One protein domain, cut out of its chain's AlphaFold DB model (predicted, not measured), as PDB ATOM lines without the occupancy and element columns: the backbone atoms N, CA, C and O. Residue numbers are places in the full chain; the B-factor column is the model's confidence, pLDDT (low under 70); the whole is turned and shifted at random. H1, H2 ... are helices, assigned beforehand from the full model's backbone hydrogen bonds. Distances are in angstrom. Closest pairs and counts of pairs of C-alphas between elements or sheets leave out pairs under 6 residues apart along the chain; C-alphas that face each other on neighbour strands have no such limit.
ATOM      1  N   LYS A  12      30.890  45.695 -12.993       78.44
ATOM      2  CA  LYS A  12      31.071  45.100 -14.321       78.44
ATOM      3  C   LYS A  12      32.452  45.393 -14.913       78.44
ATOM      4  O   LYS A  12      33.041  44.498 -15.509       78.44
ATOM      5  N   GLU A  13      32.975  46.601 -14.724       79.62
ATOM      6  CA  GLU A  13      34.320  46.992 -15.170       79.62
ATOM      7  C   GLU A  13      35.373  46.157 -14.451       79.62
ATOM      8  O   GLU A  13      36.234  45.555 -15.089       79.62
ATOM      9  N   THR A  14      35.246  46.040 -13.127       84.94
ATOM     10  CA  THR A  14      36.157  45.240 -12.306       84.94
ATOM     11  C   THR A  14      36.178  43.779 -12.751       84.94
ATOM     12  O   THR A  14      37.254  43.208 -12.887       84.94
ATOM     13  N   VAL A  15      35.018  43.182 -13.049       89.00
ATOM     14  CA  VAL A  15      34.946  41.793 -13.539       89.00
ATOM     15  C   VAL A  15      35.678  41.631 -14.874       89.00
ATOM     16  O   VAL A  15      36.458  40.691 -15.022       89.00
ATOM     17  N   TRP A  16      35.493  42.549 -15.826       87.19
ATOM     18  CA  TRP A  16      36.194  42.489 -17.113       87.19
ATOM     19  C   TRP A  16      37.709  42.651 -16.972       87.19
ATOM     20  O   TRP A  16      38.461  41.912 -17.609       87.19
ATOM     21  N   TYR A  17      38.168  43.540 -16.087       85.25
ATOM     22  CA  TYR A  17      39.593  43.654 -15.775       85.25
ATOM     23  C   TYR A  17      40.141  42.398 -15.097       85.25
ATOM     24  O   TYR A  17      41.239  41.965 -15.439       85.25
ATOM     25  N   CYS A  18      39.384  41.769 -14.192       90.19
ATOM     26  CA  CYS A  18      39.777  40.498 -13.584       90.19
ATOM     27  C   CYS A  18      39.916  39.386 -14.630       90.19
ATOM     28  O   CYS A  18      40.879  38.624 -14.578       90.19
ATOM     29  N   ILE A  19      39.003  39.315 -15.603       90.50
ATOM     30  CA  ILE A  19      39.086  38.346 -16.704       90.50
ATOM     31  C   ILE A  19      40.323  38.628 -17.564       90.50
ATOM     32  O   ILE A  19      41.116  37.720 -17.800       90.50
ATOM     33  N   ALA A  20      40.545  39.876 -17.987       89.38
ATOM     34  CA  ALA A  20      41.721  40.236 -18.781       89.38
ATOM     35  C   ALA A  20      43.037  39.931 -18.037       89.38
ATOM     36  O   ALA A  20      43.963  39.367 -18.620       89.38
ATOM     37  N   ALA A  21      43.100  40.230 -16.736       88.81
ATOM     38  CA  ALA A  21      44.245  39.917 -15.887       88.81
ATOM     39  C   ALA A  21      44.470  38.404 -15.751       88.81
ATOM     40  O   ALA A  21      45.611  37.950 -15.824       88.81
ATOM     41  N   PHE A  22      43.399  37.617 -15.611       93.06
ATOM     42  CA  PHE A  22      43.482  36.159 -15.569       93.06
ATOM     43  C   PHE A  22      44.057  35.590 -16.869       93.06
ATOM     44  O   PHE A  22      45.011  34.819 -16.825       93.06
ATOM     45  N   PHE A  23      43.552  36.023 -18.028       91.00
ATOM     46  CA  PHE A  23      44.097  35.612 -19.326       91.00
ATOM     47  C   PHE A  23      45.571  36.003 -19.489       91.00
ATOM     48  O   PHE A  23      46.370  35.197 -19.969       91.00
ATOM     49  N   GLY A  24      45.952  37.203 -19.040       91.75
ATOM     50  CA  GLY A  24      47.345  37.647 -19.048       91.75
ATOM     51  C   GLY A  24      48.246  36.781 -18.165       91.75
ATOM     52  O   GLY A  24      49.339  36.409 -18.585       91.75
ATOM     53  N   LEU A  25      47.775  36.403 -16.973       93.50
ATOM     54  CA  LEU A  25      48.518  35.550 -16.044       93.50
ATOM     55  C   LEU A  25      48.676  34.129 -16.590       93.50
ATOM     56  O   LEU A  25      49.783  33.595 -16.580       93.50
ATOM     57  N   VAL A  26      47.608  33.534 -17.123       92.81
ATOM     58  CA  VAL A  26      47.669  32.210 -17.764       92.81
ATOM     59  C   VAL A  26      48.619  32.233 -18.965       92.81
ATOM     60  O   VAL A  26      49.467  31.351 -19.095       92.81
ATOM     61  N   GLY A  27      48.540  33.268 -19.806       90.75
ATOM     62  CA  GLY A  27      49.455  33.446 -20.934       90.75
ATOM     63  C   GLY A  27      50.915  33.585 -20.502       90.75
ATOM     64  O   GLY A  27      51.795  32.960 -21.092       90.75
ATOM     65  N   LEU A  28      51.176  34.332 -19.425       91.50
ATOM     66  CA  LEU A  28      52.512  34.471 -18.846       91.50
ATOM     67  C   LEU A  28      53.051  33.131 -18.337       91.50
ATOM     68  O   LEU A  28      54.195  32.790 -18.625       91.50
ATOM     69  N   VAL A  29      52.234  32.355 -17.624       91.12
ATOM     70  CA  VAL A  29      52.624  31.026 -17.133       91.12
ATOM     71  C   VAL A  29      52.990  30.105 -18.296       91.12
ATOM     72  O   VAL A  29      54.040  29.467 -18.251       91.12
ATOM     73  N   PHE A  30      52.194  30.070 -19.366       88.25
ATOM     74  CA  PHE A  30      52.509  29.271 -20.557       88.25
ATOM     75  C   PHE A  30      53.772  29.735 -21.275       88.25
ATOM     76  O   PHE A  30      54.559  28.907 -21.730       88.25
ATOM     77  N   LEU A  31      54.010  31.043 -21.333       89.06
ATOM     78  CA  LEU A  31      55.225  31.591 -21.919       89.06
ATOM     79  C   LEU A  31      56.464  31.189 -21.109       89.06
ATOM     80  O   LEU A  31      57.450  30.734 -21.688       89.06
ATOM     81  N   VAL A  32      56.399  31.291 -19.779       88.44
ATOM     82  CA  VAL A  32      57.484  30.863 -18.884       88.44
ATOM     83  C   VAL A  32      57.719  29.359 -18.996       88.44
ATOM     84  O   VAL A  32      58.862  28.945 -19.163       88.44
ATOM     85  N   LEU A  33      56.662  28.542 -18.968       86.25
ATOM     86  CA  LEU A  33      56.775  27.091 -19.136       86.25
ATOM     87  C   LEU A  33      57.381  26.719 -20.491       86.25
ATOM     88  O   LEU A  33      58.239  25.846 -20.536       86.25
ATOM     89  N   GLY A  34      57.006  27.404 -21.574       84.38
ATOM     90  CA  GLY A  34      57.608  27.194 -22.891       84.38
ATOM     91  C   GLY A  34      59.106  27.508 -22.911       84.38
ATOM     92  O   GLY A  34      59.898  26.701 -23.386       84.38
ATOM     93  N   ILE A  35      59.520  28.646 -22.337       84.75
ATOM     94  CA  ILE A  35      60.942  29.029 -22.274       84.75
ATOM     95  C   ILE A  35      61.737  28.043 -21.414       84.75
ATOM     96  O   ILE A  35      62.795  27.575 -21.833       84.75
ATOM     97  N   VAL A  36      61.228  27.720 -20.224       84.69
ATOM     98  CA  VAL A  36      61.874  26.796 -19.285       84.69
ATOM     99  C   VAL A  36      61.946  25.391 -19.883       84.69
ATOM    100  O   VAL A  36      62.992  24.754 -19.807       84.69
ATOM    101  N   GLY A  37      60.879  24.932 -20.539       80.56
ATOM    102  CA  GLY A  37      60.832  23.648 -21.232       80.56
ATOM    103  C   GLY A  37      61.890  23.523 -22.331       80.56
ATOM    104  O   GLY A  37      62.521  22.476 -22.431       80.56
ATOM    105  N   GLU A  38      62.133  24.587 -23.104       77.75
ATOM    106  CA  GLU A  38      63.154  24.612 -24.165       77.75
ATOM    107  C   GLU A  38      64.596  24.711 -23.630       77.75
ATOM    108  O   GLU A  38      65.515  24.207 -24.273       77.75
ATOM    109  N   HIS A  39      64.811  25.344 -22.470       80.81
ATOM    110  CA  HIS A  39      66.153  25.641 -21.938       80.81
ATOM    111  C   HIS A  39      66.589  24.741 -20.771       80.81
ATOM    112  O   HIS A  39      67.695  24.903 -20.251       80.81
ATOM    113  N   LEU A  40      65.754  23.792 -20.342       77.56
ATOM    114  CA  LEU A  40      66.118  22.797 -19.333       77.56
ATOM    115  C   LEU A  40      67.119  21.782 -19.921       77.56
ATOM    116  O   LEU A  40      66.781  21.100 -20.891       77.56
ATOM    117  N   PRO A  41      68.319  21.616 -19.328       71.44
ATOM    118  CA  PRO A  41      69.318  20.646 -19.778       71.44
ATOM    119  C   PRO A  41      68.959  19.233 -19.283       71.44
ATOM    120  O   PRO A  41      69.704  18.606 -18.535       71.44
ATOM    121  N   VAL A  42      67.777  18.751 -19.658       75.88
ATOM    122  CA  VAL A  42      67.234  17.441 -19.279       75.88
ATOM    123  C   VAL A  42      66.787  16.729 -20.553       75.88
ATOM    124  O   VAL A  42      66.304  17.372 -21.488       75.88
ATOM    125  N   LEU A  43      66.953  15.403 -20.613       68.19
ATOM    126  CA  LEU A  43      66.490  14.599 -21.746       68.19
ATOM    127  C   LEU A  43      65.008  14.906 -22.026       68.19
ATOM    128  O   LEU A  43      64.189  14.915 -21.107       68.19
ATOM    129  N   SER A  44      64.634  15.121 -23.292       63.28
ATOM    130  CA  SER A  44      63.257  15.498 -23.659       63.28
ATOM    131  C   SER A  44      62.190  14.485 -23.212       63.28
ATOM    132  O   SER A  44      61.014  14.831 -23.174       63.28
ATOM    133  N   SER A  45      62.584  13.250 -22.888       62.22
ATOM    134  CA  SER A  45      61.722  12.195 -22.338       62.22
ATOM    135  C   SER A  45      61.421  12.346 -20.843       62.22
ATOM    136  O   SER A  45      60.408  11.829 -20.386       62.22
ATOM    137  N   GLU A  46      62.271  13.042 -20.088       66.81
ATOM    138  CA  GLU A  46      62.100  13.297 -18.648       66.81
ATOM    139  C   GLU A  46      61.627  14.727 -18.364       66.81
ATOM    140  O   GLU A  46      61.244  15.070 -17.246       66.81
ATOM    141  N   ASN A  47      61.612  15.578 -19.391       75.50
ATOM    142  CA  ASN A  47      61.092  16.927 -19.290       75.50
ATOM    143  C   ASN A  47      59.555  16.894 -19.238       75.50
ATOM    144  O   ASN A  47      58.873  16.909 -20.266       75.50
ATOM    145  N   GLY A  48      59.008  16.856 -18.019       74.62
ATOM    146  CA  GLY A  48      57.563  16.798 -17.769       74.62
ATOM    147  C   GLY A  48      56.769  17.929 -18.432       74.62
ATOM    148  O   GLY A  48      55.597  17.744 -18.758       74.62
ATOM    149  N   ILE A  49      57.408  19.069 -18.715       77.62
ATOM    150  CA  ILE A  49      56.784  20.188 -19.424       77.62
ATOM    151  C   ILE A  49      56.569  19.816 -20.895       77.62
ATOM    152  O   ILE A  49      55.428  19.816 -21.349       77.62
ATOM    153  N   LEU A  50      57.616  19.398 -21.612       76.12
ATOM    154  CA  LEU A  50      57.509  18.964 -23.015       76.12
ATOM    155  C   LEU A  50      56.639  17.710 -23.174       76.12
ATOM    156  O   LEU A  50      55.941  17.555 -24.176       76.12
ATOM    157  N   LEU A  51      56.657  16.815 -22.181       79.62
ATOM    158  CA  LEU A  51      55.785  15.642 -22.155       79.62
ATOM    159  C   LEU A  51      54.313  16.057 -22.050       79.62
ATOM    160  O   LEU A  51      53.482  15.564 -22.812       79.62
ATOM    161  N   SER A  52      53.995  16.989 -21.144       79.75
ATOM    162  CA  SER A  52      52.639  17.524 -21.022       79.75
ATOM    163  C   SER A  52      52.212  18.212 -22.320       79.75
ATOM    164  O   SER A  52      51.139  17.923 -22.833       79.75
ATOM    165  N   GLU A  53      53.085  19.015 -22.930       79.25
ATOM    166  CA  GLU A  53      52.823  19.686 -24.206       79.25
ATOM    167  C   GLU A  53      52.430  18.697 -25.307       79.25
ATOM    168  O   GLU A  53      51.438  18.893 -26.010       79.25
ATOM    169  N   LYS A  54      53.161  17.581 -25.399       78.00
ATOM    170  CA  LYS A  54      52.874  16.521 -26.368       78.00
ATOM    171  C   LYS A  54      51.589  15.741 -26.070       78.00
ATOM    172  O   LYS A  54      50.968  15.190 -26.975       78.00
ATOM    173  N   ALA A  55      51.187  15.652 -24.805       79.38
ATOM    174  CA  ALA A  55      50.037  14.848 -24.405       79.38
ATOM    175  C   ALA A  55      48.694  15.513 -24.749       79.38
ATOM    176  O   ALA A  55      47.771  14.833 -25.201       79.38
ATOM    177  N   TRP A  56      48.566  16.829 -24.555       78.69
ATOM    178  CA  TRP A  56      47.297  17.533 -24.799       78.69
ATOM    179  C   TRP A  56      47.388  18.613 -25.875       78.69
ATOM    180  O   TRP A  56      46.439  18.773 -26.640       78.69
ATOM    181  N   LEU A  57      48.513  19.328 -25.977       74.56
ATOM    182  CA  LEU A  57      48.620  20.495 -26.850       74.56
ATOM    183  C   LEU A  57      48.845  20.087 -28.308       74.56
ATOM    184  O   LEU A  57      48.087  20.520 -29.172       74.56
ATOM    185  N   THR A  58      49.791  19.183 -28.592       70.19
ATOM    186  CA  THR A  58      50.084  18.759 -29.980       70.19
ATOM    187  C   THR A  58      48.946  18.002 -30.659       70.19
ATOM    188  O   THR A  58      48.902  17.952 -31.885       70.19
ATOM    189  N   ASN A  59      48.010  17.439 -29.890       73.44
ATOM    190  CA  ASN A  59      46.808  16.808 -30.444       73.44
ATOM    191  C   ASN A  59      45.796  17.833 -30.975       73.44
ATOM    192  O   ASN A  59      44.967  17.496 -31.816       73.44
ATOM    193  N   TRP A  60      45.847  19.073 -30.482       73.06
ATOM    194  CA  TRP A  60      44.864  20.109 -30.798       73.06
ATOM    195  C   TRP A  60      45.455  21.292 -31.568       73.06
ATOM    196  O   TRP A  60      44.748  21.987 -32.295       73.06
ATOM    197  N   SER A  61      46.761  21.520 -31.451       76.00
ATOM    198  CA  SER A  61      47.473  22.568 -32.165       76.00
ATOM    199  C   SER A  61      48.939  22.179 -32.364       76.00
ATOM    200  O   SER A  61      49.588  21.759 -31.411       76.00
ATOM    201  N   PRO A  62      49.520  22.377 -33.561       77.06
ATOM    202  CA  PRO A  62      50.959  22.193 -33.758       77.06
ATOM    203  C   PRO A  62      51.792  23.287 -33.063       77.06
ATOM    204  O   PRO A  62      53.020  23.230 -33.071       77.06
ATOM    205  N   LEU A  63      51.141  24.315 -32.505       76.88
ATOM    206  CA  LEU A  63      51.790  25.417 -31.813       76.88
ATOM    207  C   LEU A  63      52.087  25.022 -30.369       76.88
ATOM    208  O   LEU A  63      51.190  24.602 -29.641       76.88
ATOM    209  N   GLY A  64      53.339  25.208 -29.960       82.06
ATOM    210  CA  GLY A  64      53.783  24.901 -28.609       82.06
ATOM    211  C   GLY A  64      53.347  25.898 -27.533       82.06
ATOM    212  O   GLY A  64      52.792  26.963 -27.832       82.06
ATOM    213  N   TYR A  65      53.656  25.594 -26.268       84.50
ATOM    214  CA  TYR A  65      53.287  26.431 -25.113       84.50
ATOM    215  C   TYR A  65      53.766  27.874 -25.240       84.50
ATOM    216  O   TYR A  65      53.045  28.801 -24.874       84.50
ATOM    217  N   ARG A  66      54.957  28.073 -25.813       85.31
ATOM    218  CA  ARG A  66      55.528  29.405 -26.035       85.31
ATOM    219  C   ARG A  66      54.618  30.270 -26.906       85.31
ATOM    220  O   ARG A  66      54.338  31.415 -26.564       85.31
ATOM    221  N   TYR A  67      54.131  29.716 -28.014       86.81
ATOM    222  CA  TYR A  67      53.272  30.439 -28.952       86.81
ATOM    223  C   TYR A  67      51.883  30.678 -28.370       86.81
ATOM    224  O   TYR A  67      51.357  31.783 -28.490       86.81
ATOM    225  N   TRP A  68      51.318  29.695 -27.668       87.88
ATOM    226  CA  TRP A  68      50.048  29.875 -26.967       87.88
ATOM    227  C   TRP A  68      50.131  30.913 -25.849       87.88
ATOM    228  O   TRP A  68      49.220  31.727 -25.712       87.88
ATOM    229  N   GLY A  69      51.240  30.953 -25.107       88.06
ATOM    230  CA  GLY A  69      51.506  31.998 -24.123       88.06
ATOM    231  C   GLY A  69      51.514  33.393 -24.750       88.06
ATOM    232  O   GLY A  69      50.837  34.294 -24.257       88.06
ATOM    233  N   ILE A  70      52.195  33.558 -25.892       90.06
ATOM    234  CA  ILE A  70      52.208  34.823 -26.647       90.06
ATOM    235  C   ILE A  70      50.796  35.204 -27.110       90.06
ATOM    236  O   ILE A  70      50.377  36.342 -26.906       90.06
ATOM    237  N   ILE A  71      50.049  34.267 -27.699       91.31
ATOM    238  CA  ILE A  71      48.683  34.511 -28.191       91.31
ATOM    239  C   ILE A  71      47.763  34.947 -27.046       91.31
ATOM    240  O   ILE A  71      47.012  35.909 -27.201       91.31
ATOM    241  N   LEU A  72      47.843  34.287 -25.890       91.81
ATOM    242  CA  LEU A  72      47.037  34.620 -24.715       91.81
ATOM    243  C   LEU A  72      47.383  35.998 -24.144       91.81
ATOM    244  O   LEU A  72      46.474  36.752 -23.803       91.81
ATOM    245  N   ILE A  73      48.668  36.364 -24.092       92.06
ATOM    246  CA  ILE A  73      49.093  37.710 -23.677       92.06
ATOM    247  C   ILE A  73      48.571  38.766 -24.655       92.06
ATOM    248  O   ILE A  73      48.067  39.806 -24.232       92.06
ATOM    249  N   LEU A  74      48.650  38.500 -25.959       93.31
ATOM    250  CA  LEU A  74      48.188  39.424 -26.992       93.31
ATOM    251  C   LEU A  74      46.662  39.598 -26.929       93.31
ATOM    252  O   LEU A  74      46.162  40.722 -26.969       93.31
ATOM    253  N   ALA A  75      45.922  38.506 -26.726       91.31
ATOM    254  CA  ALA A  75      44.479  38.534 -26.501       91.31
ATOM    255  C   ALA A  75      44.107  39.293 -25.216       91.31
ATOM    256  O   ALA A  75      43.185  40.109 -25.233       91.31
ATOM    257  N   ALA A  76      44.844  39.084 -24.121       92.38
ATOM    258  CA  ALA A  76      44.645  39.807 -22.867       92.38
ATOM    259  C   ALA A  76      44.895  41.315 -23.030       92.38
ATOM    260  O   ALA A  76      44.098  42.125 -22.558       92.38
ATOM    261  N   ALA A  77      45.955  41.698 -23.747       91.81
ATOM    262  CA  ALA A  77      46.261  43.094 -24.047       91.81
ATOM    263  C   ALA A  77      45.162  43.745 -24.904       91.81
ATOM    264  O   ALA A  77      44.709  44.845 -24.591       91.81
ATOM    265  N   LEU A  78      44.679  43.052 -25.941       93.44
ATOM    266  CA  LEU A  78      43.566  43.533 -26.764       93.44
ATOM    267  C   LEU A  78      42.285  43.706 -25.945       93.44
ATOM    268  O   LEU A  78      41.644  44.752 -26.032       93.44
ATOM    269  N   LEU A  79      41.934  42.724 -25.112       90.69
ATOM    270  CA  LEU A  79      40.781  42.815 -24.215       90.69
ATOM    271  C   LEU A  79      40.906  43.995 -23.252       90.69
ATOM    272  O   LEU A  79      39.936  44.728 -23.067       90.69
ATOM    273  N   ALA A  80      42.093  44.215 -22.683       87.75
ATOM    274  CA  ALA A  80      42.345  45.343 -21.797       87.75
ATOM    275  C   ALA A  80      42.139  46.683 -22.518       87.75
ATOM    276  O   ALA A  80      41.446  47.549 -21.990       87.75
ATOM    277  N   VAL A  81      42.664  46.841 -23.740       90.56
ATOM    278  CA  VAL A  81      42.489  48.061 -24.551       90.56
ATOM    279  C   VAL A  81      41.023  48.286 -24.922       90.56
ATOM    280  O   VAL A  81      40.532  49.412 -24.824       90.56
ATOM    281  N   ILE A  82      40.306  47.231 -25.320       89.19
ATOM    282  CA  ILE A  82      38.878  47.312 -25.649       89.19
ATOM    283  C   ILE A  82      38.077  47.742 -24.418       89.19
ATOM    284  O   ILE A  82      37.278  48.675 -24.514       89.19
ATOM    285  N   CYS A  83      38.321  47.122 -23.259       86.69
ATOM    286  CA  CYS A  83      37.668  47.498 -22.006       86.69
ATOM    287  C   CYS A  83      37.959  48.960 -21.656       86.69
ATOM    288  O   CYS A  83      37.029  49.720 -21.391       86.69
ATOM    289  N   LEU A  84      39.224  49.385 -21.739       85.06
ATOM    290  CA  LEU A  84      39.614  50.765 -21.453       85.06
ATOM    291  C   LEU A  84      38.884  51.759 -22.371       85.06
ATOM    292  O   LEU A  84      38.367  52.768 -21.904       85.06
ATOM    293  N   SER A  85      38.815  51.460 -23.669       86.25
ATOM    294  CA  SER A  85      38.185  52.318 -24.680       86.25
ATOM    295  C   SER A  85      36.669  52.438 -24.496       86.25
ATOM    296  O   SER A  85      36.107  53.533 -24.602       86.25
ATOM    297  N   LEU A  86      35.992  51.327 -24.185       82.62
ATOM    298  CA  LEU A  86      34.550  51.322 -23.941       82.62
ATOM    299  C   LEU A  86      34.198  52.083 -22.660       82.62
ATOM    300  O   LEU A  86      33.324  52.951 -22.689       82.62
ATOM    301  N   PHE A  87      34.914  51.828 -21.565       80.06
ATOM    302  CA  PHE A  87      34.620  52.461 -20.279       80.06
ATOM    303  C   PHE A  87      35.059  53.923 -20.212       80.06
ATOM    304  O   PHE A  87      34.365  54.732 -19.599       80.06
ATOM    305  N   ALA A  88      36.129  54.317 -20.909       80.38
ATOM    306  CA  ALA A  88      36.480  55.733 -21.049       80.38
ATOM    307  C   ALA A  88      35.337  56.530 -21.704       80.38
ATOM    308  O   ALA A  88      34.951  57.590 -21.216       80.38
ATOM    309  N   ARG A  89      34.720  55.977 -22.760       78.19
ATOM    310  CA  ARG A  89      33.580  56.603 -23.447       78.19
ATOM    311  C   ARG A  89      32.321  56.691 -22.586       78.19
ATOM    312  O   ARG A  89      31.568  57.658 -22.710       78.19
ATOM    313  N   GLU A  90      32.048  55.680 -21.766       79.06
ATOM    314  CA  GLU A  90      30.914  55.707 -20.836       79.06
ATOM    315  C   GLU A  90      31.144  56.715 -19.705       79.06
ATOM    316  O   GLU A  90      30.251  57.514 -19.411       79.06
ATOM    317  N   GLY A  91      32.362  56.753 -19.155       77.38
ATOM    318  CA  GLY A  91      32.769  57.722 -18.142       77.38
ATOM    319  C   GLY A  91      32.589  59.168 -18.606       77.38
ATOM    320  O   GLY A  91      31.954  59.957 -17.905       77.38
ATOM    321  N   ASP A  92      33.053  59.505 -19.812       78.38
ATOM    322  CA  ASP A  92      32.909  60.855 -20.372       78.38
ATOM    323  C   ASP A  92      31.436  61.275 -20.503       78.38
ATOM    324  O   ASP A  92      31.056  62.396 -20.145       78.38
ATOM    325  N   ARG A  93      30.569  60.355 -20.946       79.12
ATOM    326  CA  ARG A  93      29.127  60.609 -21.097       79.12
ATOM    327  C   ARG A  93      28.427  60.845 -19.765       79.12
ATOM    328  O   ARG A  93      27.540  61.701 -19.678       79.12
ATOM    329  N   ASP A  94      28.788  60.095 -18.733       80.31
ATOM    330  CA  ASP A  94      28.187  60.262 -17.413       80.31
ATOM    331  C   ASP A  94      28.693  61.524 -16.713       80.31
ATOM    332  O   ASP A  94      27.891  62.245 -16.109       80.31
ATOM    333  N   VAL A  95      29.974  61.870 -16.871       79.06
ATOM    334  CA  VAL A  95      30.514  63.155 -16.405       79.06
ATOM    335  C   VAL A  95      29.776  64.317 -17.069       79.06
ATOM    336  O   VAL A  95      29.346  65.237 -16.371       79.06
ATOM    337  N   GLU A  96      29.530  64.255 -18.378       77.94
ATOM    338  CA  GLU A  96      28.787  65.292 -19.094       77.94
ATOM    339  C   GLU A  96      27.341  65.429 -18.577       77.94
ATOM    340  O   GLU A  96      26.861  66.538 -18.317       77.94
ATOM    341  N   ARG A  97      26.639  64.312 -18.343       80.00
ATOM    342  CA  ARG A  97      25.280  64.319 -17.765       80.00
ATOM    343  C   ARG A  97      25.253  64.901 -16.356       80.00
ATOM    344  O   ARG A  97      24.338  65.659 -16.026       80.00
ATOM    345  N   VAL A  98      26.233  64.559 -15.522       80.44
ATOM    346  CA  VAL A  98      26.344  65.078 -14.155       80.44
ATOM    347  C   VAL A  98      26.685  66.567 -14.169       80.44
ATOM    348  O   VAL A  98      26.062  67.318 -13.421       80.44
ATOM    349  N   MET A  99      27.581  67.023 -15.050       77.69
ATOM    350  CA  MET A  99      27.887  68.448 -15.204       77.69
ATOM    351  C   MET A  99      26.668  69.250 -15.661       77.69
ATOM    352  O   MET A  99      26.376  70.285 -15.067       77.69
ATOM    353  N   ARG A 100      25.887  68.751 -16.628       80.25
ATOM    354  CA  ARG A 100      24.639  69.409 -17.055       80.25
ATOM    355  C   ARG A 100      23.615  69.505 -15.917       80.25
ATOM    356  O   ARG A 100      22.920  70.511 -15.800       80.25
ATOM    357  N   ARG A 101      23.511  68.482 -15.058       81.50
ATOM    358  CA  ARG A 101      22.648  68.519 -13.858       81.50
ATOM    359  C   ARG A 101      23.171  69.503 -12.809       81.50
ATOM    360  O   ARG A 101      22.382  70.255 -12.247       81.50
ATOM    361  N   ALA A 102      24.482  69.531 -12.582       76.19
ATOM    362  CA  ALA A 102      25.124  70.453 -11.650       76.19
ATOM    363  C   ALA A 102      24.999  71.919 -12.097       76.19
ATOM    364  O   ALA A 102      24.735  72.775 -11.263       76.19
ATOM    365  N   GLN A 103      25.107  72.208 -13.397       78.31
ATOM    366  CA  GLN A 103      24.906  73.555 -13.941       78.31
ATOM    367  C   GLN A 103      23.479  74.062 -13.699       78.31
ATOM    368  O   GLN A 103      23.303  75.195 -13.272       78.31
ATOM    369  N   ARG A 104      22.456  73.214 -13.881       77.44
ATOM    370  CA  ARG A 104      21.056  73.587 -13.593       77.44
ATOM    371  C   ARG A 104      20.810  73.890 -12.109       77.44
ATOM    372  O   ARG A 104      20.032  74.784 -11.793       77.44
ATOM    373  N   LEU A 105      21.475  73.161 -11.211       71.38
ATOM    374  CA  LEU A 105      21.394  73.386  -9.762       71.38
ATOM    375  C   LEU A 105      22.196  74.616  -9.306       71.38
ATOM    376  O   LEU A 105      21.771  75.313  -8.394       71.38
ATOM    377  N   GLY A 106      23.328  74.907  -9.951       66.00
ATOM    378  CA  GLY A 106      24.105  76.123  -9.687       66.00
ATOM    379  C   GLY A 106      23.361  77.392 -10.108       66.00
ATOM    380  O   GLY A 106      23.303  78.346  -9.345       66.00
ATOM    381  N   ILE A 107      22.697  77.365 -11.270       58.06
ATOM    382  CA  ILE A 107      21.887  78.490 -11.768       58.06
ATOM    383  C   ILE A 107      20.717  78.813 -10.818       58.06
ATOM    384  O   ILE A 107      20.396  79.978 -10.611       58.06
ATOM    385  N   SER A 108      20.111  77.802 -10.184       56.09
ATOM    386  CA  SER A 108      18.998  78.004  -9.241       56.09
ATOM    387  C   SER A 108      19.437  78.525  -7.863       56.09
ATOM    388  O   SER A 108      18.637  79.139  -7.153       56.09
ATOM    389  N   GLN A 109      20.704  78.333  -7.475       57.72
ATOM    390  CA  GLN A 109      21.264  78.948  -6.265       57.72
ATOM    391  C   GLN A 109      21.648  80.418  -6.479       57.72
ATOM    392  O   GLN A 109      21.380  81.232  -5.599       57.72
ATOM    393  N   ASP A 110      22.186  80.783  -7.645       57.06
ATOM    394  CA  ASP A 110      22.491  82.190  -7.952       57.06
ATOM    395  C   ASP A 110      21.214  83.040  -8.110       57.06
ATOM    396  O   ASP A 110      21.157  84.172  -7.628       57.06
ATOM    397  N   GLU A 111      20.135  82.495  -8.689       56.44
ATOM    398  CA  GLU A 111      18.843  83.199  -8.791       56.44
ATOM    399  C   GLU A 111      18.158  83.443  -7.435       56.44
ATOM    400  O   GLU A 111      17.410  84.408  -7.284       56.44
ATOM    401  N   SER A 112      18.398  82.583  -6.440       55.78
ATOM    402  CA  SER A 112      17.786  82.705  -5.108       55.78
ATOM    403  C   SER A 112      18.551  83.628  -4.157       55.78
ATOM    404  O   SER A 112      17.980  84.033  -3.149       55.78
ATOM    405  N   GLN A 113      19.793  84.006  -4.480       54.00
ATOM    406  CA  GLN A 113      20.564  85.010  -3.729       54.00
ATOM    407  C   GLN A 113      20.504  86.425  -4.326       54.00
ATOM    408  O   GLN A 113      20.989  87.367  -3.705       54.00
ATOM    409  N   SER A 114      19.899  86.594  -5.508       53.16
ATOM    410  CA  SER A 114      19.735  87.893  -6.183       53.16
ATOM    411  C   SER A 114      18.365  88.562  -5.943       53.16
ATOM    412  O   SER A 114      18.058  89.567  -6.589       53.16
TER     413      SER A 114
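What this domain is: This is residues 12 to 114 of the 115 residues of an uncharacterized protein of Firmicutes bacterium (UniProt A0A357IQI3). The long helix H3 runs side by side with H1, opposite ways, and its residues 88 to 113 stick out as a free arm that makes much of the length. The short helix H2 sits at the other end of the pair, in the connection from H1 to H3. The printed part has 103 residues with three named helices, H1, H2, H3 along the chain, and no named strand: all helix. It is extended, with a radius of gyration of the C-alphas of 25.1 A and spans of 88 by 23 by 15 A.

Where its parts are: H3, residues 65 to 113, is 70.4 A long and ends at C-alpha 113 (20.564, 85.010, -3.729). H1, residues 12 to 39, is 40.8 A long and begins at C-alpha 12 (31.071, 45.100, -14.321). H2 is residues 48 to 57, 13.3 A.

How they stand to each other: H3 touches H1 with residues 65 to 87 alone, at a shallow tilt of 23 degrees; the closest C-alphas, of Gly 27 and Gly 69, are 4.1 A apart. H1 touches H2 with residues 33 to 37 alone, at a steep tilt of 58 degrees; the closest C-alphas, of Gly 37 and Ile 49, are 5.6 A apart. H2 and H3 are close but not clearly touching, the closest C-alphas being those of Glu 53 and Tyr 65, 6.8 A. Every O i to N i+4 pair is within hydrogen-bond range in H1 and H2, and 44 of 45 in H3.

The domain as a whole: The C-alphas farthest apart, of Leu 43 and Ser 114, are 88.3 A apart. The printed part has no cut, and both links are short. Residues 43 to 46 and 106 to 114 have pLDDT under 70.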